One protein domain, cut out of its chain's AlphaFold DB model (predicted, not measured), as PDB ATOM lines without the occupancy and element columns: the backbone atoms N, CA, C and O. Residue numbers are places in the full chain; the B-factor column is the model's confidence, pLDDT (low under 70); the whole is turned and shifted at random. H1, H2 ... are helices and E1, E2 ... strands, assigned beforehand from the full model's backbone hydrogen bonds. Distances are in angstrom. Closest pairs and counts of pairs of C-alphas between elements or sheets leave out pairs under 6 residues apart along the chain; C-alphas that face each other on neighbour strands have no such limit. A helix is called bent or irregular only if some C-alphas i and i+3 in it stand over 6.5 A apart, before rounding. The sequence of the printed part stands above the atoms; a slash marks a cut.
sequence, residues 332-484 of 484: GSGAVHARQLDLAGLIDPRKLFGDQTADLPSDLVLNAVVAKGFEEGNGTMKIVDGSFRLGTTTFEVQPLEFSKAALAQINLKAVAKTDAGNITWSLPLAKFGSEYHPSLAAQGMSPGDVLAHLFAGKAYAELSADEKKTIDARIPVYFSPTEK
ATOM      1  N   GLY A 332     -57.523  53.753  14.719       82.69
ATOM      2  CA  GLY A 332     -57.315  52.926  13.528       82.69
ATOM      3  C   GLY A 332     -57.124  53.719  12.242       82.69
ATOM      4  O   GLY A 332     -57.044  53.120  11.172       82.69
ATOM      5  N   SER A 333     -57.084  55.054  12.312       89.25
ATOM      6  CA  SER A 333     -56.563  55.848  11.205       89.25
ATOM      7  C   SER A 333     -55.047  55.680  11.107       89.25
ATOM      8  O   SER A 333     -54.387  55.334  12.083       89.25
ATOM      9  N   GLY A 334     -54.473  55.901   9.933       91.81
ATOM     10  CA  GLY A 334     -53.046  55.688   9.730       91.81
ATOM     11  C   GLY A 334     -52.524  56.319   8.456       91.81
ATOM     12  O   GLY A 334     -53.289  56.867   7.661       91.81
ATOM     13  N   ALA A 335     -51.217  56.234   8.257       94.62
ATOM     14  CA  ALA A 335     -50.575  56.673   7.033       94.62
ATOM     15  C   ALA A 335     -49.364  55.803   6.689       94.62
ATOM     16  O   ALA A 335     -48.774  55.135   7.540       94.62
ATOM     17  N   VAL A 336     -49.031  55.793   5.402       95.56
ATOM     18  CA  VAL A 336     -47.823  55.190   4.847       95.56
ATOM     19  C   VAL A 336     -47.143  56.249   3.997       95.56
ATOM     20  O   VAL A 336     -47.730  56.749   3.033       95.56
ATOM     21  N   HIS A 337     -45.893  56.540   4.333       97.00
ATOM     22  CA  HIS A 337     -45.035  57.444   3.591       97.00
ATOM     23  C   HIS A 337     -43.792  56.699   3.118       97.00
ATOM     24  O   HIS A 337     -42.994  56.209   3.917       97.00
ATOM     25  N   ALA A 338     -43.599  56.653   1.806       97.69
ATOM     26  CA  ALA A 338     -42.315  56.337   1.203       97.69
ATOM     27  C   ALA A 338     -41.699  57.632   0.660       97.69
ATOM     28  O   ALA A 338     -42.376  58.409  -0.012       97.69
ATOM     29  N   ARG A 339     -40.421  57.879   0.955       97.19
ATOM     30  CA  ARG A 339     -39.680  59.085   0.560       97.19
ATOM     31  C   ARG A 339     -38.377  58.675  -0.120       97.19
ATOM     32  O   ARG A 339     -37.357  58.503   0.541       97.19
ATOM     33  N   GLN A 340     -38.420  58.510  -1.443       96.81
ATOM     34  CA  GLN A 340     -37.275  58.076  -2.259       96.81
ATOM     35  C   GLN A 340     -36.694  56.729  -1.796       96.81
ATOM     36  O   GLN A 340     -35.477  56.547  -1.656       96.81
ATOM     37  N   LEU A 341     -37.584  55.780  -1.511       97.50
ATOM     38  CA  LEU A 341     -37.218  54.435  -1.095       97.50
ATOM     39  C   LEU A 341     -36.712  53.628  -2.297       97.50
ATOM     40  O   LEU A 341     -37.426  53.431  -3.277       97.50
ATOM     41  N   ASP A 342     -35.481  53.131  -2.213       97.06
ATOM     42  CA  ASP A 342     -34.882  52.305  -3.262       97.06
ATOM     43  C   ASP A 342     -35.038  50.813  -2.937       97.06
ATOM     44  O   ASP A 342     -34.143  50.179  -2.373       97.06
ATOM     45  N   LEU A 343     -36.203  50.243  -3.265       95.25
ATOM     46  CA  LEU A 343     -36.471  48.823  -3.016       95.25
ATOM     47  C   LEU A 343     -35.545  47.921  -3.840       95.25
ATOM     48  O   LEU A 343     -35.089  46.896  -3.333       95.25
ATOM     49  N   ALA A 344     -35.223  48.312  -5.075       94.44
ATOM     50  CA  ALA A 344     -34.315  47.572  -5.949       94.44
ATOM     51  C   ALA A 344     -32.883  47.490  -5.391       94.44
ATOM     52  O   ALA A 344     -32.225  46.454  -5.539       94.44
ATOM     53  N   GLY A 345     -32.404  48.554  -4.742       95.94
ATOM     54  CA  GLY A 345     -31.110  48.580  -4.059       95.94
ATOM     55  C   GLY A 345     -31.091  47.793  -2.746       95.94
ATOM     56  O   GLY A 345     -30.062  47.231  -2.384       95.94
ATOM     57  N   LEU A 346     -32.226  47.705  -2.044       95.88
ATOM     58  CA  LEU A 346     -32.332  47.018  -0.752       95.88
ATOM     59  C   LEU A 346     -32.545  45.505  -0.889       95.88
ATOM     60  O   LEU A 346     -31.990  44.731  -0.105       95.88
ATOM     61  N   ILE A 347     -33.350  45.081  -1.867       95.31
ATOM     62  CA  ILE A 347     -33.901  43.725  -1.944       95.31
ATOM     63  C   ILE A 347     -33.739  43.138  -3.358       95.31
ATOM     64  O   ILE A 347     -33.917  43.812  -4.373       95.31
ATOM     65  N   ASP A 348     -33.400  41.851  -3.440       94.81
ATOM     66  CA  ASP A 348     -33.510  41.030  -4.645       94.81
ATOM     67  C   ASP A 348     -34.882  40.329  -4.673       94.81
ATOM     68  O   ASP A 348     -35.090  39.354  -3.939       94.81
ATOM     69  N   PRO A 349     -35.828  40.787  -5.514       93.00
ATOM     70  CA  PRO A 349     -37.163  40.201  -5.567       93.00
ATOM     71  C   PRO A 349     -37.154  38.736  -5.994       93.00
ATOM     72  O   PRO A 349     -38.000  37.976  -5.535       93.00
ATOM     73  N   ARG A 350     -36.195  38.298  -6.818       92.69
ATOM     74  CA  ARG A 350     -36.171  36.916  -7.321       92.69
ATOM     75  C   ARG A 350     -35.872  35.917  -6.217       92.69
ATOM     76  O   ARG A 350     -36.375  34.800  -6.229       92.69
ATOM     77  N   LYS A 351     -35.086  36.338  -5.226       91.94
ATOM     78  CA  LYS A 351     -34.775  35.536  -4.038       91.94
ATOM     79  C   LYS A 351     -35.927  35.476  -3.035       91.94
ATOM     80  O   LYS A 351     -35.916  34.573  -2.206       91.94
ATOM     81  N   LEU A 352     -36.879  36.413  -3.077       87.94
ATOM     82  CA  LEU A 352     -38.063  36.406  -2.206       87.94
ATOM     83  C   LEU A 352     -39.268  35.730  -2.851       87.94
ATOM     84  O   LEU A 352     -39.924  34.912  -2.221       87.94
ATOM     85  N   PHE A 353     -39.556  36.094  -4.095       88.31
ATOM     86  CA  PHE A 353     -40.815  35.784  -4.767       88.31
ATOM     87  C   PHE A 353     -40.632  34.793  -5.934       88.31
ATOM     88  O   PHE A 353     -41.606  34.340  -6.524       88.31
ATOM     89  N   GLY A 354     -39.387  34.419  -6.254       90.81
ATOM     90  CA  GLY A 354     -39.041  33.456  -7.302       90.81
ATOM     91  C   GLY A 354     -38.602  34.094  -8.623       90.81
ATOM     92  O   GLY A 354     -38.723  35.301  -8.839       90.81
ATOM     93  N   ASP A 355     -38.089  33.270  -9.539       89.06
ATOM     94  CA  ASP A 355     -37.425  33.730 -10.771       89.06
ATOM     95  C   ASP A 355     -38.340  34.495 -11.744       89.06
ATOM     96  O   ASP A 355     -37.848  35.270 -12.561       89.06
ATOM     97  N   GLN A 356     -39.660  34.308 -11.645       88.62
ATOM     98  CA  GLN A 356     -40.663  34.965 -12.496       88.62
ATOM     99  C   GLN A 356     -41.143  36.318 -11.946       88.62
ATOM    100  O   GLN A 356     -42.138  36.870 -12.413       88.62
ATOM    101  N   THR A 357     -40.467  36.853 -10.932       92.12
ATOM    102  CA  THR A 357     -40.866  38.106 -10.283       92.12
ATOM    103  C   THR A 357     -40.385  39.320 -11.065       92.12
ATOM    104  O   THR A 357     -39.262  39.340 -11.579       92.12
ATOM    105  N   ALA A 358     -41.222  40.356 -11.115       94.25
ATOM    106  CA  ALA A 358     -40.860  41.639 -11.705       94.25
ATOM    107  C   ALA A 358     -39.747  42.362 -10.933       94.25
ATOM    108  O   ALA A 358     -39.497  42.114  -9.752       94.25
ATOM    109  N   ASP A 359     -39.090  43.297 -11.617       95.25
ATOM    110  CA  ASP A 359     -38.101  44.175 -11.004       95.25
ATOM    111  C   ASP A 359     -38.798  45.115  -9.995       95.25
ATOM    112  O   ASP A 359     -39.873  45.666 -10.263       95.25
ATOM    113  N   LEU A 360     -38.193  45.295  -8.815       95.56
ATOM    114  CA  LEU A 360     -38.691  46.233  -7.804       95.56
ATOM    115  C   LEU A 360     -38.440  47.686  -8.236       95.56
ATOM    116  O   LEU A 360     -37.470  47.955  -8.952       95.56
ATOM    117  N   PRO A 361     -39.278  48.636  -7.794       96.06
ATOM    118  CA  PRO A 361     -39.076  50.041  -8.098       96.06
ATOM    119  C   PRO A 361     -37.878  50.625  -7.335       96.06
ATOM    120  O   PRO A 361     -37.512  50.172  -6.248       96.06
ATOM    121  N   SER A 362     -37.306  51.681  -7.903       97.06
ATOM    122  CA  SER A 362     -36.355  52.587  -7.248       97.06
ATOM    123  C   SER A 362     -37.004  53.956  -7.042       97.06
ATOM    124  O   SER A 362     -38.018  54.259  -7.675       97.06
ATOM    125  N   ASP A 363     -36.433  54.782  -6.164       97.50
ATOM    126  CA  ASP A 363     -36.898  56.151  -5.890       97.50
ATOM    127  C   ASP A 363     -38.406  56.246  -5.577       97.50
ATOM    128  O   ASP A 363     -39.083  57.193  -5.974       97.50
ATOM    129  N   LEU A 364     -38.948  55.251  -4.866       98.06
ATOM    130  CA  LEU A 364     -40.366  55.187  -4.530       98.06
ATOM    131  C   LEU A 364     -40.744  56.328  -3.582       98.06
ATOM    132  O   LEU A 364     -40.242  56.434  -2.459       98.06
ATOM    133  N   VAL A 365     -41.681  57.145  -4.038       98.25
ATOM    134  CA  VAL A 365     -42.441  58.115  -3.259       98.25
ATOM    135  C   VAL A 365     -43.885  57.634  -3.230       98.25
ATOM    136  O   VAL A 365     -44.453  57.305  -4.268       98.25
ATOM    137  N   LEU A 366     -44.483  57.559  -2.051       97.62
ATOM    138  CA  LEU A 366     -45.872  57.141  -1.899       97.62
ATOM    139  C   LEU A 366     -46.445  57.811  -0.664       97.62
ATOM    140  O   LEU A 366     -45.837  57.719   0.399       97.62
ATOM    141  N   ASN A 367     -47.616  58.422  -0.797       97.31
ATOM    142  CA  ASN A 367     -48.391  58.908   0.333       97.31
ATOM    143  C   ASN A 367     -49.757  58.228   0.317       97.31
ATOM    144  O   ASN A 367     -50.578  58.449  -0.578       97.31
ATOM    145  N   ALA A 368     -50.006  57.393   1.318       96.38
ATOM    146  CA  ALA A 368     -51.295  56.761   1.528       96.38
ATOM    147  C   ALA A 368     -51.799  57.054   2.937       96.38
ATOM    148  O   ALA A 368     -51.021  57.118   3.884       96.38
ATOM    149  N   VAL A 369     -53.110  57.214   3.069       95.75
ATOM    150  CA  VAL A 369     -53.796  57.448   4.338       95.75
ATOM    151  C   VAL A 369     -54.901  56.419   4.517       95.75
ATOM    152  O   VAL A 369     -55.564  56.013   3.562       95.75
ATOM    153  N   VAL A 370     -55.100  55.986   5.752       93.44
ATOM    154  CA  VAL A 370     -56.130  55.034   6.155       93.44
ATOM    155  C   VAL A 370     -57.095  55.765   7.069       93.44
ATOM    156  O   VAL A 370     -56.692  56.359   8.068       93.44
ATOM    157  N   ALA A 371     -58.376  55.751   6.718       93.00
ATOM    158  CA  ALA A 371     -59.419  56.309   7.555       93.00
ATOM    159  C   ALA A 371     -59.743  55.366   8.721       93.00
ATOM    160  O   ALA A 371     -59.647  54.140   8.616       93.00
ATOM    161  N   LYS A 372     -60.208  55.962   9.820       89.69
ATOM    162  CA  LYS A 372     -60.721  55.253  10.994       89.69
ATOM    163  C   LYS A 372     -61.685  54.122  10.607       89.69
ATOM    164  O   LYS A 372     -62.597  54.318   9.806       89.69
ATOM    165  N   GLY A 373     -61.506  52.955  11.226       84.50
ATOM    166  CA  GLY A 373     -62.388  51.797  11.047       84.50
ATOM    167  C   GLY A 373     -62.192  51.023   9.738       84.50
ATOM    168  O   GLY A 373     -63.031  50.181   9.416       84.50
ATOM    169  N   PHE A 374     -61.116  51.263   8.974       87.62
ATOM    170  CA  PHE A 374     -60.807  50.487   7.762       87.62
ATOM    171  C   PHE A 374     -60.726  48.978   8.036       87.62
ATOM    172  O   PHE A 374     -61.333  48.188   7.312       87.62
ATOM    173  N   GLU A 375     -60.059  48.575   9.123       84.06
ATOM    174  CA  GLU A 375     -59.935  47.163   9.510       84.06
ATOM    175  C   GLU A 375     -61.280  46.501   9.836       84.06
ATOM    176  O   GLU A 375     -61.478  45.319   9.542       84.06
ATOM    177  N   GLU A 376     -62.227  47.277  10.363       86.94
ATOM    178  CA  GLU A 376     -63.605  46.862  10.651       86.94
ATOM    179  C   GLU A 376     -64.507  46.902   9.403       86.94
ATOM    180  O   GLU A 376     -65.679  46.543   9.471       86.94
ATOM    181  N   GLY A 377     -63.976  47.340   8.255       87.06
ATOM    182  CA  GLY A 377     -64.718  47.510   7.004       87.06
ATOM    183  C   GLY A 377     -65.542  48.799   6.919       87.06
ATOM    184  O   GLY A 377     -66.231  49.002   5.922       87.06
ATOM    185  N   ASN A 378     -65.454  49.676   7.923       88.50
ATOM    186  CA  ASN A 378     -66.212  50.928   8.018       88.50
ATOM    187  C   ASN A 378     -65.461  52.145   7.442       88.50
ATOM    188  O   ASN A 378     -66.057  53.206   7.271       88.50
ATOM    189  N   GLY A 379     -64.162  52.002   7.164       90.31
ATOM    190  CA  GLY A 379     -63.298  53.052   6.619       90.31
ATOM    191  C   GLY A 379     -62.789  52.764   5.202       90.31
ATOM    192  O   GLY A 379     -62.990  51.679   4.647       90.31
ATOM    193  N   THR A 380     -62.088  53.742   4.630       94.88
ATOM    194  CA  THR A 380     -61.402  53.645   3.332       94.88
ATOM    195  C   THR A 380     -59.894  53.838   3.485       94.88
ATOM    196  O   THR A 380     -59.422  54.509   4.402       94.88
ATOM    197  N   MET A 381     -59.123  53.231   2.587       95.31
ATOM    198  CA  MET A 381     -57.725  53.570   2.348       95.31
ATOM    199  C   MET A 381     -57.664  54.434   1.092       95.31
ATOM    200  O   MET A 381     -58.307  54.123   0.088       95.31
ATOM    201  N   LYS A 382     -56.879  55.508   1.146       97.00
ATOM    202  CA  LYS A 382     -56.668  56.438   0.044       97.00
ATOM    203  C   LYS A 382     -55.183  56.583  -0.252       97.00
ATOM    204  O   LYS A 382     -54.421  57.064   0.579       97.00
ATOM    205  N   ILE A 383     -54.790  56.225  -1.464       96.75
ATOM    206  CA  ILE A 383     -53.502  56.578  -2.055       96.75
ATOM    207  C   ILE A 383     -53.667  57.982  -2.627       96.75
ATOM    208  O   ILE A 383     -54.465  58.196  -3.542       96.75
ATOM    209  N   VAL A 384     -52.986  58.946  -2.015       95.75
ATOM    210  CA  VAL A 384     -53.121  60.373  -2.325       95.75
ATOM    211  C   VAL A 384     -52.325  60.703  -3.575       95.75
ATOM    212  O   VAL A 384     -52.875  61.247  -4.527       95.75
ATOM    213  N   ASP A 385     -51.052  60.330  -3.563       96.44
ATOM    214  CA  ASP A 385     -50.112  60.494  -4.657       96.44
ATOM    215  C   ASP A 385     -48.932  59.525  -4.485       96.44
ATOM    216  O   ASP A 385     -48.813  58.792  -3.494       96.44
ATOM    217  N   GLY A 386     -48.072  59.497  -5.493       97.75
ATOM    218  CA  GLY A 386     -46.827  58.761  -5.454       97.75
ATOM    219  C   GLY A 386     -46.153  58.753  -6.813       97.75
ATOM    220  O   GLY A 386     -46.775  59.015  -7.839       97.75
ATOM    221  N   SER A 387     -44.883  58.397  -6.820       98.44
ATOM    222  CA  SER A 387     -44.099  58.208  -8.028       98.44
ATOM    223  C   SER A 387     -43.044  57.145  -7.782       98.44
ATOM    224  O   SER A 387     -42.584  56.970  -6.657       98.44
ATOM    225  N   PHE A 388     -42.598  56.458  -8.819       98.50
ATOM    226  CA  PHE A 388     -41.443  55.574  -8.705       98.50
ATOM    227  C   PHE A 388     -40.730  55.437 -10.037       98.50
ATOM    228  O   PHE A 388     -41.319  55.655 -11.095       98.50
ATOM    229  N   ARG A 389     -39.467  55.017 -10.000       98.12
ATOM    230  CA  ARG A 389     -38.695  54.711 -11.201       98.12
ATOM    231  C   ARG A 389     -38.562  53.207 -11.395       98.12
ATOM    232  O   ARG A 389     -38.083  52.495 -10.510       98.12
ATOM    233  N   LEU A 390     -38.919  52.740 -12.587       97.06
ATOM    234  CA  LEU A 390     -38.689  51.376 -13.053       97.06
ATOM    235  C   LEU A 390     -37.780  51.423 -14.284       97.06
ATOM    236  O   LEU A 390     -38.121  52.031 -15.299       97.06
ATOM    237  N   GLY A 391     -36.592  50.825 -14.178       95.25
ATOM    238  CA  GLY A 391     -35.541  51.001 -15.180       95.25
ATOM    239  C   GLY A 391     -35.118  52.468 -15.289       95.25
ATOM    240  O   GLY A 391     -34.634  53.058 -14.327       95.25
ATOM    241  N   THR A 392     -35.323  53.055 -16.463       95.50
ATOM    242  CA  THR A 392     -35.027  54.464 -16.771       95.50
ATOM    243  C   THR A 392     -36.262  55.366 -16.721       95.50
ATOM    244  O   THR A 392     -36.133  56.583 -16.808       95.50
ATOM    245  N   THR A 393     -37.457  54.787 -16.568       96.94
ATOM    246  CA  THR A 393     -38.732  55.503 -16.691       96.94
ATOM    247  C   THR A 393     -39.365  55.770 -15.330       96.94
ATOM    248  O   THR A 393     -39.444  54.877 -14.485       96.94
ATOM    249  N   THR A 394     -39.863  56.992 -15.140       98.00
ATOM    250  CA  THR A 394     -40.611  57.401 -13.944       98.00
ATOM    251  C   THR A 394     -42.110  57.275 -14.190       98.00
ATOM    252  O   THR A 394     -42.624  57.744 -15.206       98.00
ATOM    253  N   PHE A 395     -42.800  56.636 -13.254       98.50
ATOM    254  CA  PHE A 395     -44.244  56.458 -13.236       98.50
ATOM    255  C   PHE A 395     -44.862  57.339 -12.163       98.50
ATOM    256  O   PHE A 395     -44.373  57.366 -11.037       98.50
ATOM    257  N   GLU A 396     -45.982  57.967 -12.502       98.50
ATOM    258  CA  GLU A 396     -46.833  58.690 -11.559       98.50
ATOM    259  C   GLU A 396     -47.980  57.779 -11.118       98.50
ATOM    260  O   GLU A 396     -48.748  57.281 -11.950       98.50
ATOM    261  N   VAL A 397     -48.091  57.536  -9.815       98.00
ATOM    262  CA  VAL A 397     -49.144  56.713  -9.213       98.00
ATOM    263  C   VAL A 397     -50.468  57.465  -9.294       98.00
ATOM    264  O   VAL A 397     -50.575  58.628  -8.912       98.00
ATOM    265  N   GLN A 398     -51.500  56.793  -9.797       97.75
ATOM    266  CA  GLN A 398     -52.833  57.373  -9.871       97.75
ATOM    267  C   GLN A 398     -53.489  57.361  -8.485       97.75
ATOM    268  O   GLN A 398     -53.487  56.310  -7.836       97.75
ATOM    269  N   PRO A 399     -54.096  58.483  -8.047       97.44
ATOM    270  CA  PRO A 399     -54.858  58.514  -6.810       97.44
ATOM    271  C   PRO A 399     -55.960  57.457  -6.817       97.44
ATOM    272  O   PRO A 399     -56.631  57.241  -7.831       97.44
ATOM    273  N   LEU A 400     -56.151  56.800  -5.679       97.06
ATOM    274  CA  LEU A 400     -57.032  55.645  -5.568       97.06
ATOM    275  C   LEU A 400     -57.616  55.569  -4.163       97.06
ATOM    276  O   LEU A 400     -56.880  55.661  -3.188       97.06
ATOM    277  N   GLU A 401     -58.923  55.366  -4.055       96.88
ATOM    278  CA  GLU A 401     -59.612  55.196  -2.777       96.88
ATOM    279  C   GLU A 401     -60.456  53.923  -2.808       96.88
ATOM    280  O   GLU A 401     -61.164  53.664  -3.784       96.88
ATOM    281  N   PHE A 402     -60.360  53.105  -1.761       96.06
ATOM    282  CA  PHE A 402     -61.056  51.824  -1.689       96.06
ATOM    283  C   PHE A 402     -61.343  51.391  -0.250       96.06
ATOM    284  O   PHE A 402     -60.661  51.781   0.696       96.06
ATOM    285  N   SER A 403     -62.364  50.550  -0.082       95.19
ATOM    286  CA  SER A 403     -62.675  49.886   1.187       95.19
ATOM    287  C   SER A 403     -61.956  48.541   1.301       95.19
ATOM    288  O   SER A 403     -61.526  47.959   0.301       95.19
ATOM    289  N   LYS A 404     -61.886  47.986   2.515       91.12
ATOM    290  CA  LYS A 404     -61.278  46.667   2.764       91.12
ATOM    291  C   LYS A 404     -61.904  45.548   1.923       91.12
ATOM    292  O   LYS A 404     -61.187  44.703   1.400       91.12
ATOM    293  N   ALA A 405     -63.225  45.573   1.721       92.44
ATOM    294  CA  ALA A 405     -63.928  44.590   0.893       92.44
ATOM    295  C   ALA A 405     -63.542  44.664  -0.597       92.44
ATOM    296  O   ALA A 405     -63.582  43.654  -1.296       92.44
ATOM    297  N   ALA A 406     -63.148  45.846  -1.083       93.94
ATOM    298  CA  ALA A 406     -62.735  46.045  -2.467       93.94
ATOM    299  C   ALA A 406     -61.277  45.626  -2.729       93.94
ATOM    300  O   ALA A 406     -60.922  45.404  -3.884       93.94
ATOM    301  N   LEU A 407     -60.439  45.465  -1.694       90.06
ATOM    302  CA  LEU A 407     -58.999  45.185  -1.826       90.06
ATOM    303  C   LEU A 407     -58.690  44.001  -2.763       90.06
ATOM    304  O   LEU A 407     -57.736  44.058  -3.534       90.06
ATOM    305  N   ALA A 408     -59.533  42.964  -2.755       88.94
ATOM    306  CA  ALA A 408     -59.367  41.771  -3.588       88.94
ATOM    307  C   ALA A 408     -59.523  42.020  -5.105       88.94
ATOM    308  O   ALA A 408     -59.148  41.169  -5.906       88.94
ATOM    309  N   GLN A 409     -60.092  43.155  -5.512       93.00
ATOM    310  CA  GLN A 409     -60.401  43.481  -6.911       93.00
ATOM    311  C   GLN A 409     -59.675  44.739  -7.404       93.00
ATOM    312  O   GLN A 409     -59.823  45.134  -8.561       93.00
ATOM    313  N   ILE A 410     -58.921  45.397  -6.526       95.06
ATOM    314  CA  ILE A 410     -58.300  46.683  -6.808       95.06
ATOM    315  C   ILE A 410     -56.876  46.487  -7.327       95.06
ATOM    316  O   ILE A 410     -56.078  45.730  -6.770       95.06
ATOM    317  N   ASN A 411     -56.553  47.241  -8.377       95.25
ATOM    318  CA  ASN A 411     -55.203  47.356  -8.906       95.25
ATOM    319  C   ASN A 411     -54.665  48.756  -8.633       95.25
ATOM    320  O   ASN A 411     -55.306  49.749  -8.992       95.25
ATOM    321  N   LEU A 412     -53.459  48.831  -8.082       95.75
ATOM    322  CA  LEU A 412     -52.686  50.062  -8.065       95.75
ATOM    323  C   LEU A 412     -52.218  50.367  -9.485       95.75
ATOM    324  O   LEU A 412     -51.592  49.519 -10.118       95.75
ATOM    325  N   LYS A 413     -52.516  51.565  -9.983       97.25
ATOM    326  CA  LYS A 413     -52.135  51.991 -11.331       97.25
ATOM    327  C   LYS A 413     -51.136  53.126 -11.271       97.25
ATOM    328  O   LYS A 413     -51.277  54.034 -10.456       97.25
ATOM    329  N   ALA A 414     -50.177  53.104 -12.180       98.06
ATOM    330  CA  ALA A 414     -49.260  54.207 -12.392       98.06
ATOM    331  C   ALA A 414     -49.046  54.426 -13.892       98.06
ATOM    332  O   ALA A 414     -49.141  53.483 -14.678       98.06
ATOM    333  N   VAL A 415     -48.795  55.665 -14.306       98.06
ATOM    334  CA  VAL A 415     -48.651  56.026 -15.721       98.06
ATOM    335  C   VAL A 415     -47.344  56.765 -15.945       98.06
ATOM    336  O   VAL A 415     -47.048  57.739 -15.260       98.06
ATOM    337  N   ALA A 416     -46.598  56.323 -16.949       97.62
ATOM    338  CA  ALA A 416     -45.474  57.049 -17.509       97.62
ATOM    339  C   ALA A 416     -45.878  57.633 -18.865       97.62
ATOM    340  O   ALA A 416     -46.408  56.922 -19.725       97.62
ATOM    341  N   LYS A 417     -45.633  58.930 -19.056       94.38
ATOM    342  CA  LYS A 417     -45.819  59.601 -20.347       94.38
ATOM    343  C   LYS A 417     -44.496  59.563 -21.098       94.38
ATOM    344  O   LYS A 417     -43.510  60.100 -20.602       94.38
ATOM    345  N   THR A 418     -44.475  58.939 -22.267       88.31
ATOM    346  CA  THR A 418     -43.318  58.934 -23.166       88.31
ATOM    347  C   THR A 418     -43.694  59.600 -24.485       88.31
ATOM    348  O   THR A 418     -44.877  59.762 -24.793       88.31
ATOM    349  N   ASP A 419     -42.695  59.955 -25.291       86.25
ATOM    350  CA  ASP A 419     -42.926  60.517 -26.629       86.25
ATOM    351  C   ASP A 419     -43.663  59.534 -27.556       86.25
ATOM    352  O   ASP A 419     -44.375  59.946 -28.470       86.25
ATOM    353  N   ALA A 420     -43.531  58.227 -27.300       82.56
ATOM    354  CA  ALA A 420     -44.206  57.170 -28.048       82.56
ATOM    355  C   ALA A 420     -45.652  56.922 -27.578       82.56
ATOM    356  O   ALA A 420     -46.425  56.272 -28.282       82.56
ATOM    357  N   GLY A 421     -46.030  57.405 -26.388       89.81
ATOM    358  CA  GLY A 421     -47.358  57.224 -25.806       89.81
ATOM    359  C   GLY A 421     -47.332  56.974 -24.298       89.81
ATOM    360  O   GLY A 421     -46.311  57.085 -23.627       89.81
ATOM    361  N   ASN A 422     -48.488  56.620 -23.738       95.69
ATOM    362  CA  ASN A 422     -48.597  56.337 -22.307       95.69
ATOM    363  C   ASN A 422     -48.342  54.854 -22.027       95.69
ATOM    364  O   ASN A 422     -49.006  53.988 -22.605       95.69
ATOM    365  N   ILE A 423     -47.445  54.573 -21.084       97.38
ATOM    366  CA  ILE A 423     -47.236  53.240 -20.517       97.38
ATOM    367  C   ILE A 423     -47.955  53.197 -19.170       97.38
ATOM    368  O   ILE A 423     -47.708  54.023 -18.294       97.38
ATOM    369  N   THR A 424     -48.856  52.236 -19.003       97.94
ATOM    370  CA  THR A 424     -49.586  51.987 -17.759       97.94
ATOM    371  C   THR A 424     -48.993  50.776 -17.058       97.94
ATOM    372  O   THR A 424     -48.915  49.697 -17.641       97.94
ATOM    373  N   TRP A 425     -48.609  50.955 -15.803       97.81
ATOM    374  CA  TRP A 425     -48.224  49.901 -14.875       97.81
ATOM    375  C   TRP A 425     -49.399  49.599 -13.944       97.81
ATOM    376  O   TRP A 425     -50.071  50.523 -13.480       97.81
ATOM    377  N   SER A 426     -49.676  48.322 -13.691       96.75
ATOM    378  CA  SER A 426     -50.815  47.880 -12.882       96.75
ATOM    379  C   SER A 426     -50.413  46.739 -11.952       96.75
ATOM    380  O   SER A 426     -50.032  45.675 -12.425       96.75
ATOM    381  N   LEU A 427     -50.570  46.916 -10.641       95.06
ATOM    382  CA  LEU A 427     -50.290  45.895  -9.628       95.06
ATOM    383  C   LEU A 427     -51.573  45.478  -8.896       95.06
ATOM    384  O   LEU A 427     -52.176  46.317  -8.223       95.06
ATOM    385  N   PRO A 428     -51.980  44.200  -8.973       93.62
ATOM    386  CA  PRO A 428     -53.087  43.683  -8.177       93.62
ATOM    387  C   PRO A 428     -52.758  43.696  -6.684       93.62
ATOM    388  O   PRO A 428     -51.815  43.039  -6.243       93.62
ATOM    389  N   LEU A 429     -53.552  44.415  -5.887       91.31
ATOM    390  CA  LEU A 429     -53.312  44.522  -4.444       91.31
ATOM    391  C   LEU A 429     -53.731  43.265  -3.674       91.31
ATOM    392  O   LEU A 429     -53.202  43.006  -2.599       91.31
ATOM    393  N   ALA A 430     -54.616  42.446  -4.246       88.88
ATOM    394  CA  ALA A 430     -55.119  41.215  -3.634       88.88
ATOM    395  C   ALA A 430     -54.019  40.219  -3.225       88.88
ATOM    396  O   ALA A 430     -54.197  39.462  -2.275       88.88
ATOM    397  N   LYS A 431     -52.903  40.208  -3.962       82.38
ATOM    398  CA  LYS A 431     -51.774  39.289  -3.760       82.38
ATOM    399  C   LYS A 431     -50.500  39.982  -3.273       82.38
ATOM    400  O   LYS A 431     -49.448  39.347  -3.169       82.38
ATOM    401  N   PHE A 432     -50.567  41.287  -3.019       78.62
ATOM    402  CA  PHE A 432     -49.396  42.051  -2.622       78.62
ATOM    403  C   PHE A 432     -48.879  41.549  -1.267       78.62
ATOM    404  O   PHE A 432     -49.618  41.512  -0.286       78.62
ATOM    405  N   GLY A 433     -47.612  41.130  -1.231       76.38
ATOM    406  CA  GLY A 433     -46.955  40.554  -0.052       76.38
ATOM    407  C   GLY A 433     -46.627  39.065  -0.187       76.38
ATOM    408  O   GLY A 433     -45.614  38.629   0.351       76.38
ATOM    409  N   SER A 434     -47.416  38.301  -0.950       82.62
ATOM    410  CA  SER A 434     -47.088  36.909  -1.306       82.62
ATOM    411  C   SER A 434     -46.476  36.792  -2.699       82.62
ATOM    412  O   SER A 434     -45.625  35.940  -2.930       82.62
ATOM    413  N   GLU A 435     -46.896  37.655  -3.623       88.31
ATOM    414  CA  GLU A 435     -46.427  37.702  -5.005       88.31
ATOM    415  C   GLU A 435     -46.163  39.161  -5.421       88.31
ATOM    416  O   GLU A 435     -46.775  40.096  -4.894       88.31
ATOM    417  N   TYR A 436     -45.278  39.367  -6.403       91.06
ATOM    418  CA  TYR A 436     -45.038  40.680  -7.013       91.06
ATOM    419  C   TYR A 436     -45.015  40.572  -8.547       91.06
ATOM    420  O   TYR A 436     -43.968  40.441  -9.184       91.06
ATOM    421  N   HIS A 437     -46.214  40.625  -9.137       91.88
ATOM    422  CA  HIS A 437     -46.446  40.511 -10.583       91.88
ATOM    423  C   HIS A 437     -47.269  41.694 -11.114       91.88
ATOM    424  O   HIS A 437     -48.463  41.555 -11.396       91.88
ATOM    425  N   PRO A 438     -46.672  42.890 -11.224       94.88
ATOM    426  CA  PRO A 438     -47.291  43.966 -11.971       94.88
ATOM    427  C   PRO A 438     -47.349  43.646 -13.469       94.88
ATOM    428  O   PRO A 438     -46.455  43.002 -14.019       94.88
ATOM    429  N   SER A 439     -48.366  44.170 -14.142       95.38
ATOM    430  CA  SER A 439     -48.499  44.124 -15.596       95.38
ATOM    431  C   SER A 439     -48.246  45.489 -16.229       95.38
ATOM    432  O   SER A 439     -48.456  46.538 -15.611       95.38
ATOM    433  N   LEU A 440     -47.785  45.468 -17.480       96.69
ATOM    434  CA  LEU A 440     -47.576  46.658 -18.299       96.69
ATOM    435  C   LEU A 440     -48.543  46.664 -19.487       96.69
ATOM    436  O   LEU A 440     -48.802  45.636 -20.107       96.69
ATOM    437  N   ALA A 441     -49.053  47.842 -19.833       95.50
ATOM    438  CA  ALA A 441     -49.889  48.048 -21.009       95.50
ATOM    439  C   ALA A 441     -49.586  49.402 -21.658       95.50
ATOM    440  O   ALA A 441     -49.519  50.420 -20.974       95.50
ATOM    441  N   ALA A 442     -49.449  49.430 -22.981       95.38
ATOM    442  CA  ALA A 442     -49.309  50.663 -23.750       95.38
ATOM    443  C   ALA A 442     -50.034  50.514 -25.090       95.38
ATOM    444  O   ALA A 442     -49.894  49.502 -25.779       95.38
ATOM    445  N   GLN A 443     -50.844  51.505 -25.456       92.62
ATOM    446  CA  GLN A 443     -51.609  51.446 -26.697       92.62
ATOM    447  C   GLN A 443     -50.681  51.673 -27.895       92.62
ATOM    448  O   GLN A 443     -50.000  52.690 -27.965       92.62
ATOM    449  N   GLY A 444     -50.676  50.736 -28.847       92.31
ATOM    450  CA  GLY A 444     -49.909  50.865 -30.092       92.31
ATOM    451  C   GLY A 444     -48.423  50.506 -29.995       92.31
ATOM    452  O   GLY A 444     -47.722  50.653 -30.990       92.31
ATOM    453  N   MET A 445     -47.945  50.004 -28.851       94.62
ATOM    454  CA  MET A 445     -46.569  49.517 -28.688       94.62
ATOM    455  C   MET A 445     -46.539  47.994 -28.558       94.62
ATOM    456  O   MET A 445     -47.414  47.398 -27.924       94.62
ATOM    457  N   SER A 446     -45.513  47.358 -29.123       95.88
ATOM    458  CA  SER A 446     -45.244  45.942 -28.861       95.88
ATOM    459  C   SER A 446     -44.682  45.747 -27.439       95.88
ATOM    460  O   SER A 446     -44.075  46.676 -26.900       95.88
ATOM    461  N   PRO A 447     -44.811  44.559 -26.813       96.81
ATOM    462  CA  PRO A 447     -44.198  44.287 -25.507       96.81
ATOM    463  C   PRO A 447     -42.689  44.578 -25.455       96.81
ATOM    464  O   PRO A 447     -42.193  45.106 -24.459       96.81
ATOM    465  N   GLY A 448     -41.970  44.277 -26.544       96.88
ATOM    466  CA  GLY A 448     -40.545  44.577 -26.678       96.88
ATOM    467  C   GLY A 448     -40.267  46.080 -26.673       96.88
ATOM    468  O   GLY A 448     -39.382  46.523 -25.944       96.88
ATOM    469  N   ASP A 449     -41.055  46.873 -27.408       96.56
ATOM    470  CA  ASP A 449     -40.923  48.338 -27.421       96.56
ATOM    471  C   ASP A 449     -41.237  48.959 -26.060       96.56
ATOM    472  O   ASP A 449     -40.493  49.826 -25.604       96.56
ATOM    473  N   VAL A 450     -42.282  48.486 -25.369       96.75
ATOM    474  CA  VAL A 450     -42.619  48.969 -24.019       96.75
ATOM    475  C   VAL A 450     -41.435  48.787 -23.074       96.75
ATOM    476  O   VAL A 450     -41.028  49.733 -22.405       96.75
ATOM    477  N   LEU A 451     -40.858  47.584 -23.029       96.94
ATOM    478  CA  LEU A 451     -39.734  47.280 -22.145       96.94
ATOM    479  C   LEU A 451     -38.438  47.975 -22.584       96.94
ATOM    480  O   LEU A 451     -37.658  48.383 -21.724       96.94
ATOM    481  N   ALA A 452     -38.207  48.143 -23.889       96.50
ATOM    482  CA  ALA A 452     -37.064  48.886 -24.416       96.50
ATOM    483  C   ALA A 452     -37.099  50.354 -23.976       96.50
ATOM    484  O   ALA A 452     -36.120  50.851 -23.418       96.50
ATOM    485  N   HIS A 453     -38.248  51.020 -24.121       95.38
ATOM    486  CA  HIS A 453     -38.428  52.378 -23.612       95.38
ATOM    487  C   HIS A 453     -38.267  52.432 -22.091       95.38
ATOM    488  O   HIS A 453     -37.592  53.321 -21.580       95.38
ATOM    489  N   LEU A 454     -38.811  51.446 -21.372       95.38
ATOM    490  CA  LEU A 454     -38.742  51.385 -19.916       95.38
ATOM    491  C   LEU A 454     -37.300  51.293 -19.394       95.38
ATOM    492  O   LEU A 454     -36.891  52.078 -18.540       95.38
ATOM    493  N   PHE A 455     -36.526  50.325 -19.890       95.81
ATOM    494  CA  PHE A 455     -35.231  49.942 -19.320       95.81
ATOM    495  C   PHE A 455     -34.020  50.508 -20.063       95.81
ATOM    496  O   PHE A 455     -32.947  50.575 -19.469       95.81
ATOM    497  N   ALA A 456     -34.171  50.911 -21.325       95.44
ATOM    498  CA  ALA A 456     -33.084  51.445 -22.144       95.44
ATOM    499  C   ALA A 456     -33.342  52.872 -22.659       95.44
ATOM    500  O   ALA A 456     -32.444  53.466 -23.251       95.44
ATOM    501  N   GLY A 457     -34.544  53.427 -22.454       94.25
ATOM    502  CA  GLY A 457     -34.888  54.794 -22.858       94.25
ATOM    503  C   GLY A 457     -34.964  55.017 -24.373       94.25
ATOM    504  O   GLY A 457     -34.977  56.162 -24.813       94.25
ATOM    505  N   LYS A 458     -35.002  53.950 -25.182       94.81
ATOM    506  CA  LYS A 458     -34.984  54.000 -26.656       94.81
ATOM    507  C   LYS A 458     -35.840  52.889 -27.272       94.81
ATOM    508  O   LYS A 458     -36.236  51.960 -26.567       94.81
ATOM    509  N   ALA A 459     -36.133  52.981 -28.570       95.25
ATOM    510  CA  ALA A 459     -36.981  52.009 -29.264       95.25
ATOM    511  C   ALA A 459     -36.309  50.627 -29.363       95.25
ATOM    512  O   ALA A 459     -35.082  50.527 -29.459       95.25
ATOM    513  N   TYR A 460     -37.092  49.540 -29.411       96.81
ATOM    514  CA  TYR A 460     -36.532  48.181 -29.427       96.81
ATOM    515  C   TYR A 460     -35.653  47.931 -30.659       96.81
ATOM    516  O   TYR A 460     -34.626  47.257 -30.577       96.81
ATOM    517  N   ALA A 461     -36.009  48.513 -31.807       97.06
ATOM    518  CA  ALA A 461     -35.234  48.397 -33.040       97.06
ATOM    519  C   ALA A 461     -33.787  48.914 -32.896       97.06
ATOM    520  O   ALA A 461     -32.886  48.341 -33.513       97.06
ATOM    521  N   GLU A 462     -33.572  49.919 -32.044       97.00
ATOM    522  CA  GLU A 462     -32.293  50.607 -31.804       97.00
ATOM    523  C   GLU A 462     -31.401  49.899 -30.771       97.00
ATOM    524  O   GLU A 462     -30.257  50.302 -30.538       97.00
ATOM    525  N   LEU A 463     -31.911  48.848 -30.128       97.38
ATOM    526  CA  LEU A 463     -31.150  48.042 -29.182       97.38
ATOM    527  C   LEU A 463     -30.137  47.138 -29.902       97.38
ATOM    528  O   LEU A 463     -30.424  46.534 -30.944       97.38
ATOM    529  N   SER A 464     -28.967  46.984 -29.288       97.81
ATOM    530  CA  SER A 464     -27.995  45.942 -29.623       97.81
ATOM    531  C   SER A 464     -28.563  44.539 -29.368       97.81
ATOM    532  O   SER A 464     -29.572  44.369 -28.683       97.81
ATOM    533  N   ALA A 465     -27.911  43.506 -29.908       97.44
ATOM    534  CA  ALA A 465     -28.355  42.122 -29.728       97.44
ATOM    535  C   ALA A 465     -28.415  41.699 -28.243       97.44
ATOM    536  O   ALA A 465     -29.359  41.022 -27.834       97.44
ATOM    537  N   ASP A 466     -27.453  42.142 -27.430       97.38
ATOM    538  CA  ASP A 466     -27.398  41.821 -25.998       97.38
ATOM    539  C   ASP A 466     -28.474  42.562 -25.190       97.38
ATOM    540  O   ASP A 466     -29.103  41.982 -24.297       97.38
ATOM    541  N   GLU A 467     -28.745  43.825 -25.536       97.25
ATOM    542  CA  GLU A 467     -29.863  44.584 -24.966       97.25
ATOM    543  C   GLU A 467     -31.201  43.911 -25.306       97.25
ATOM    544  O   GLU A 467     -32.002  43.669 -24.404       97.25
ATOM    545  N   LYS A 468     -31.422  43.522 -26.572       97.94
ATOM    546  CA  LYS A 468     -32.636  42.805 -27.008       97.94
ATOM    547  C   LYS A 468     -32.846  41.518 -26.225       97.94
ATOM    548  O   LYS A 468     -33.906  41.336 -25.641       97.94
ATOM    549  N   LYS A 469     -31.806  40.690 -26.091       97.31
ATOM    550  CA  LYS A 469     -31.852  39.458 -25.286       97.31
ATOM    551  C   LYS A 469     -32.265  39.724 -23.833       97.31
ATOM    552  O   LYS A 469     -33.021  38.951 -23.246       97.31
ATOM    553  N   THR A 470     -31.773  40.815 -23.250       95.88
ATOM    554  CA  THR A 470     -32.080  41.225 -21.871       95.88
ATOM    555  C   THR A 470     -33.523  41.723 -21.718       95.88
ATOM    556  O   THR A 470     -34.150  41.488 -20.680       95.88
ATOM    557  N   ILE A 471     -34.060  42.394 -22.740       97.00
ATOM    558  CA  ILE A 471     -35.461  42.825 -22.809       97.00
ATOM    559  C   ILE A 471     -36.399  41.635 -23.028       97.00
ATOM    560  O   ILE A 471     -37.380  41.494 -22.300       97.00
ATOM    561  N   ASP A 472     -36.075  40.740 -23.958       96.62
ATOM    562  CA  ASP A 472     -36.906  39.582 -24.298       96.62
ATOM    563  C   ASP A 472     -37.117  38.661 -23.093       96.62
ATOM    564  O   ASP A 472     -38.224  38.176 -22.858       96.62
ATOM    565  N   ALA A 473     -36.085  38.497 -22.260       94.69
ATOM    566  CA  ALA A 473     -36.166  37.734 -21.017       94.69
ATOM    567  C   ALA A 473     -37.171  38.310 -19.996       94.69
ATOM    568  O   ALA A 473     -37.607  37.589 -19.101       94.69
ATOM    569  N   ARG A 474     -37.554  39.590 -20.112       95.25
ATOM    570  CA  ARG A 474     -38.536  40.254 -19.235       95.25
ATOM    571  C   ARG A 474     -39.964  40.210 -19.764       95.25
ATOM    572  O   ARG A 474     -40.890  40.393 -18.978       95.25
ATOM    573  N   ILE A 475     -40.172  39.951 -21.056       95.12
ATOM    574  CA  ILE A 475     -41.514  39.874 -21.656       95.12
ATOM    575  C   ILE A 475     -42.449  38.932 -20.877       95.12
ATOM    576  O   ILE A 475     -43.530  39.388 -20.495       95.12
ATOM    577  N   PRO A 476     -42.077  37.672 -20.564       93.38
ATOM    578  CA  PRO A 476     -42.974  36.787 -19.821       93.38
ATOM    579  C   PRO A 476     -43.256  37.280 -18.395       93.38
ATOM    580  O   PRO A 476     -44.296  36.956 -17.841       93.38
ATOM    581  N   VAL A 477     -42.397  38.103 -17.799       91.62
ATOM    582  CA  VAL A 477     -42.601  38.591 -16.427       91.62
ATOM    583  C   VAL A 477     -43.693  39.666 -16.362       91.62
ATOM    584  O   VAL A 477     -44.513  39.647 -15.449       91.62
ATOM    585  N   TYR A 478     -43.738  40.577 -17.340       92.12
ATOM    586  CA  TYR A 478     -44.658  41.726 -17.332       92.12
ATOM    587  C   TYR A 478     -45.911  41.553 -18.206       92.12
ATOM    588  O   TYR A 478     -46.871  42.311 -18.048       92.12
ATOM    589  N   PHE A 479     -45.904  40.595 -19.139       92.25
ATOM    590  CA  PHE A 479     -46.980  40.397 -20.121       92.25
ATOM    591  C   PHE A 479     -47.575  38.986 -20.120       92.25
ATOM    592  O   PHE A 479     -48.431  38.700 -20.960       92.25
ATOM    593  N   SER A 480     -47.161  38.097 -19.208       79.94
ATOM    594  CA  SER A 480     -47.855  36.814 -19.084       79.94
ATOM    595  C   SER A 480     -49.307  37.051 -18.676       79.94
ATOM    596  O   SER A 480     -49.560  37.850 -17.768       79.94
ATOM    597  N   PRO A 481     -50.272  36.372 -19.321       60.56
ATOM    598  CA  PRO A 481     -51.633  36.364 -18.827       60.56
ATOM    599  C   PRO A 481     -51.577  35.784 -17.419       60.56
ATOM    600  O   PRO A 481     -51.210  34.627 -17.231       60.56
ATOM    601  N   THR A 482     -51.887  36.613 -16.429       56.38
ATOM    602  CA  THR A 482     -52.153  36.143 -15.075       56.38
ATOM    603  C   THR A 482     -53.243  35.087 -15.236       56.38
ATOM    604  O   THR A 482     -54.302  35.411 -15.782       56.38
ATOM    605  N   GLU A 483     -52.947  33.820 -14.922       47.72
ATOM    606  CA  GLU A 483     -53.930  32.738 -15.039       47.72
ATOM    607  C   GLU A 483     -55.238  33.201 -14.379       47.72
ATOM    608  O   GLU A 483     -55.223  33.707 -13.254       47.72
ATOM    609  N   LYS A 484     -56.322  33.155 -15.164       37.75
ATOM    610  CA  LYS A 484     -57.638  33.703 -14.819       37.75
ATOM    611  C   LYS A 484     -58.296  32.969 -13.664       37.75
ATOM    612  O   LYS A 484     -58.229  31.720 -13.663       37.75
TER     613      LYS A 484
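AT A GLANCE: This is residues 332 to 484 of the 484 residues of an uncharacterized protein of Chthoniobacter flavus Ellin428 (UniProt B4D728). One twisted sheet of eight antiparallel strands makes most of the body: E1, E2 and E3 run side by side as a long slab, and beyond E4 the strands E6, E7 and E8 turn at an angle to it. H4 packs across E7 with H5 at its far side, near one end of the longest axis, while H6 sits beside E8 and the small helices H1 and H2 follow the end of E1. The printed part has 153 residues with six named helices and eight named strands, in the order E1 H1 H2 E2 E3 E4 E5 H3 E6 E7 E8 H4 H5 H6, and the class is mixed, helices and strands. The sheet is branched at E3. The whole is compact, with a radius of gyration of the C-alphas of 16.4 A, yet elongated in outline, spanning 54 by 31 by 30 A.

HOW THE PARTS SIT: In the branched sheet E3, residues 380 to 390, has E2, residues 362 to 370, on one side, and E4, residues 393 to 397, and E5, residues 400 to 403, on the other side. E3 bends by 60 degrees at residue 385, and E4 runs on into E5 across a break of 2 residues, at 46 degrees. E2 and E3 form a hairpin, with N 365 and O 387 at 2.8 A, within hydrogen-bond range. E3 and E4 form another, with N 395 and O 388 at 2.8 A; E2, E3 and E4 make a meander, each strand the antiparallel neighbour of the one before. E3 pairs with E5 through N 381 and O 402, 2.8 A. E1, residues 334 to 341, is an edge strand antiparallel to E2, with N 336 and O 368 at 2.8 A. E6, residues 411 to 418, pairs with E4 at 136 degrees between directions, with N 415 and O 396 at 2.9 A. A second meander joins E6 to E7, residues 421 to 428, and E8, residues 439 to 442, with N 414 and O 425 at 2.9 A and N 424 and O 441 at 2.8 A. H4, residues 447 to 456, is on the sheet at a height of 9.0 A, over E7, but only just, with 4 of its C-alphas falling on E7 and 2 on E6; it runs across the strands, at 83 degrees to E7 on the local plane. H4 and H5, residues 465 to 472, touch at a steep tilt of 64 degrees, opposite ways, the closest C-alphas being those of Leu 451 and Ile 471, 6.2 A. H4 also touches H6, residues 475 to 479, at Pro 447 and Ile 475, whose C-alphas are 6.4 A apart. H6, H1, residues 343 to 346, and H3, residues 404 to 409, each only graze the sheet; H2, residues 349 to 353, and H5 are not on it. H3 is irregular, but only just: C-alphas 405 and 408 are 7.0 A apart. In H2, H4, H5 and H6 every O i to N i+4 pair is within hydrogen-bond range; H3 has 0 of 2, with 2 of 3 O i to N i+3 pairs, and H1 is too short for an i+4 pair.

IN THESE COORDINATES: E1 begins at C-alpha 334, (-53.046, 55.688, 9.730), and is 19.2 A long. E3, the longest strand, measures 28.1 A and ends at C-alpha 390, (-38.689, 51.376, -13.053). E2 is 24.0 A long, E7 23.0 A, E6 21.9 A and E4 12.9 A; E5 and E8 are shorter. H4 measures 13.6 A and H5 10.4 A. H6 ends at C-alpha 479, (-46.980, 40.397, -20.121).

THE WHOLE: The two C-alphas farthest apart, those of Asn 378 and Ala 465, are 54.2 A from each other. The printed part has no cut and no long link; H2 to E2, E2 to E3, E7 to E8 and H4 to H5 are short, the other links tight. The mean pLDDT of the printed part is 92.9, and residues 481 to 484, which end at the chain's last residue, are under 70.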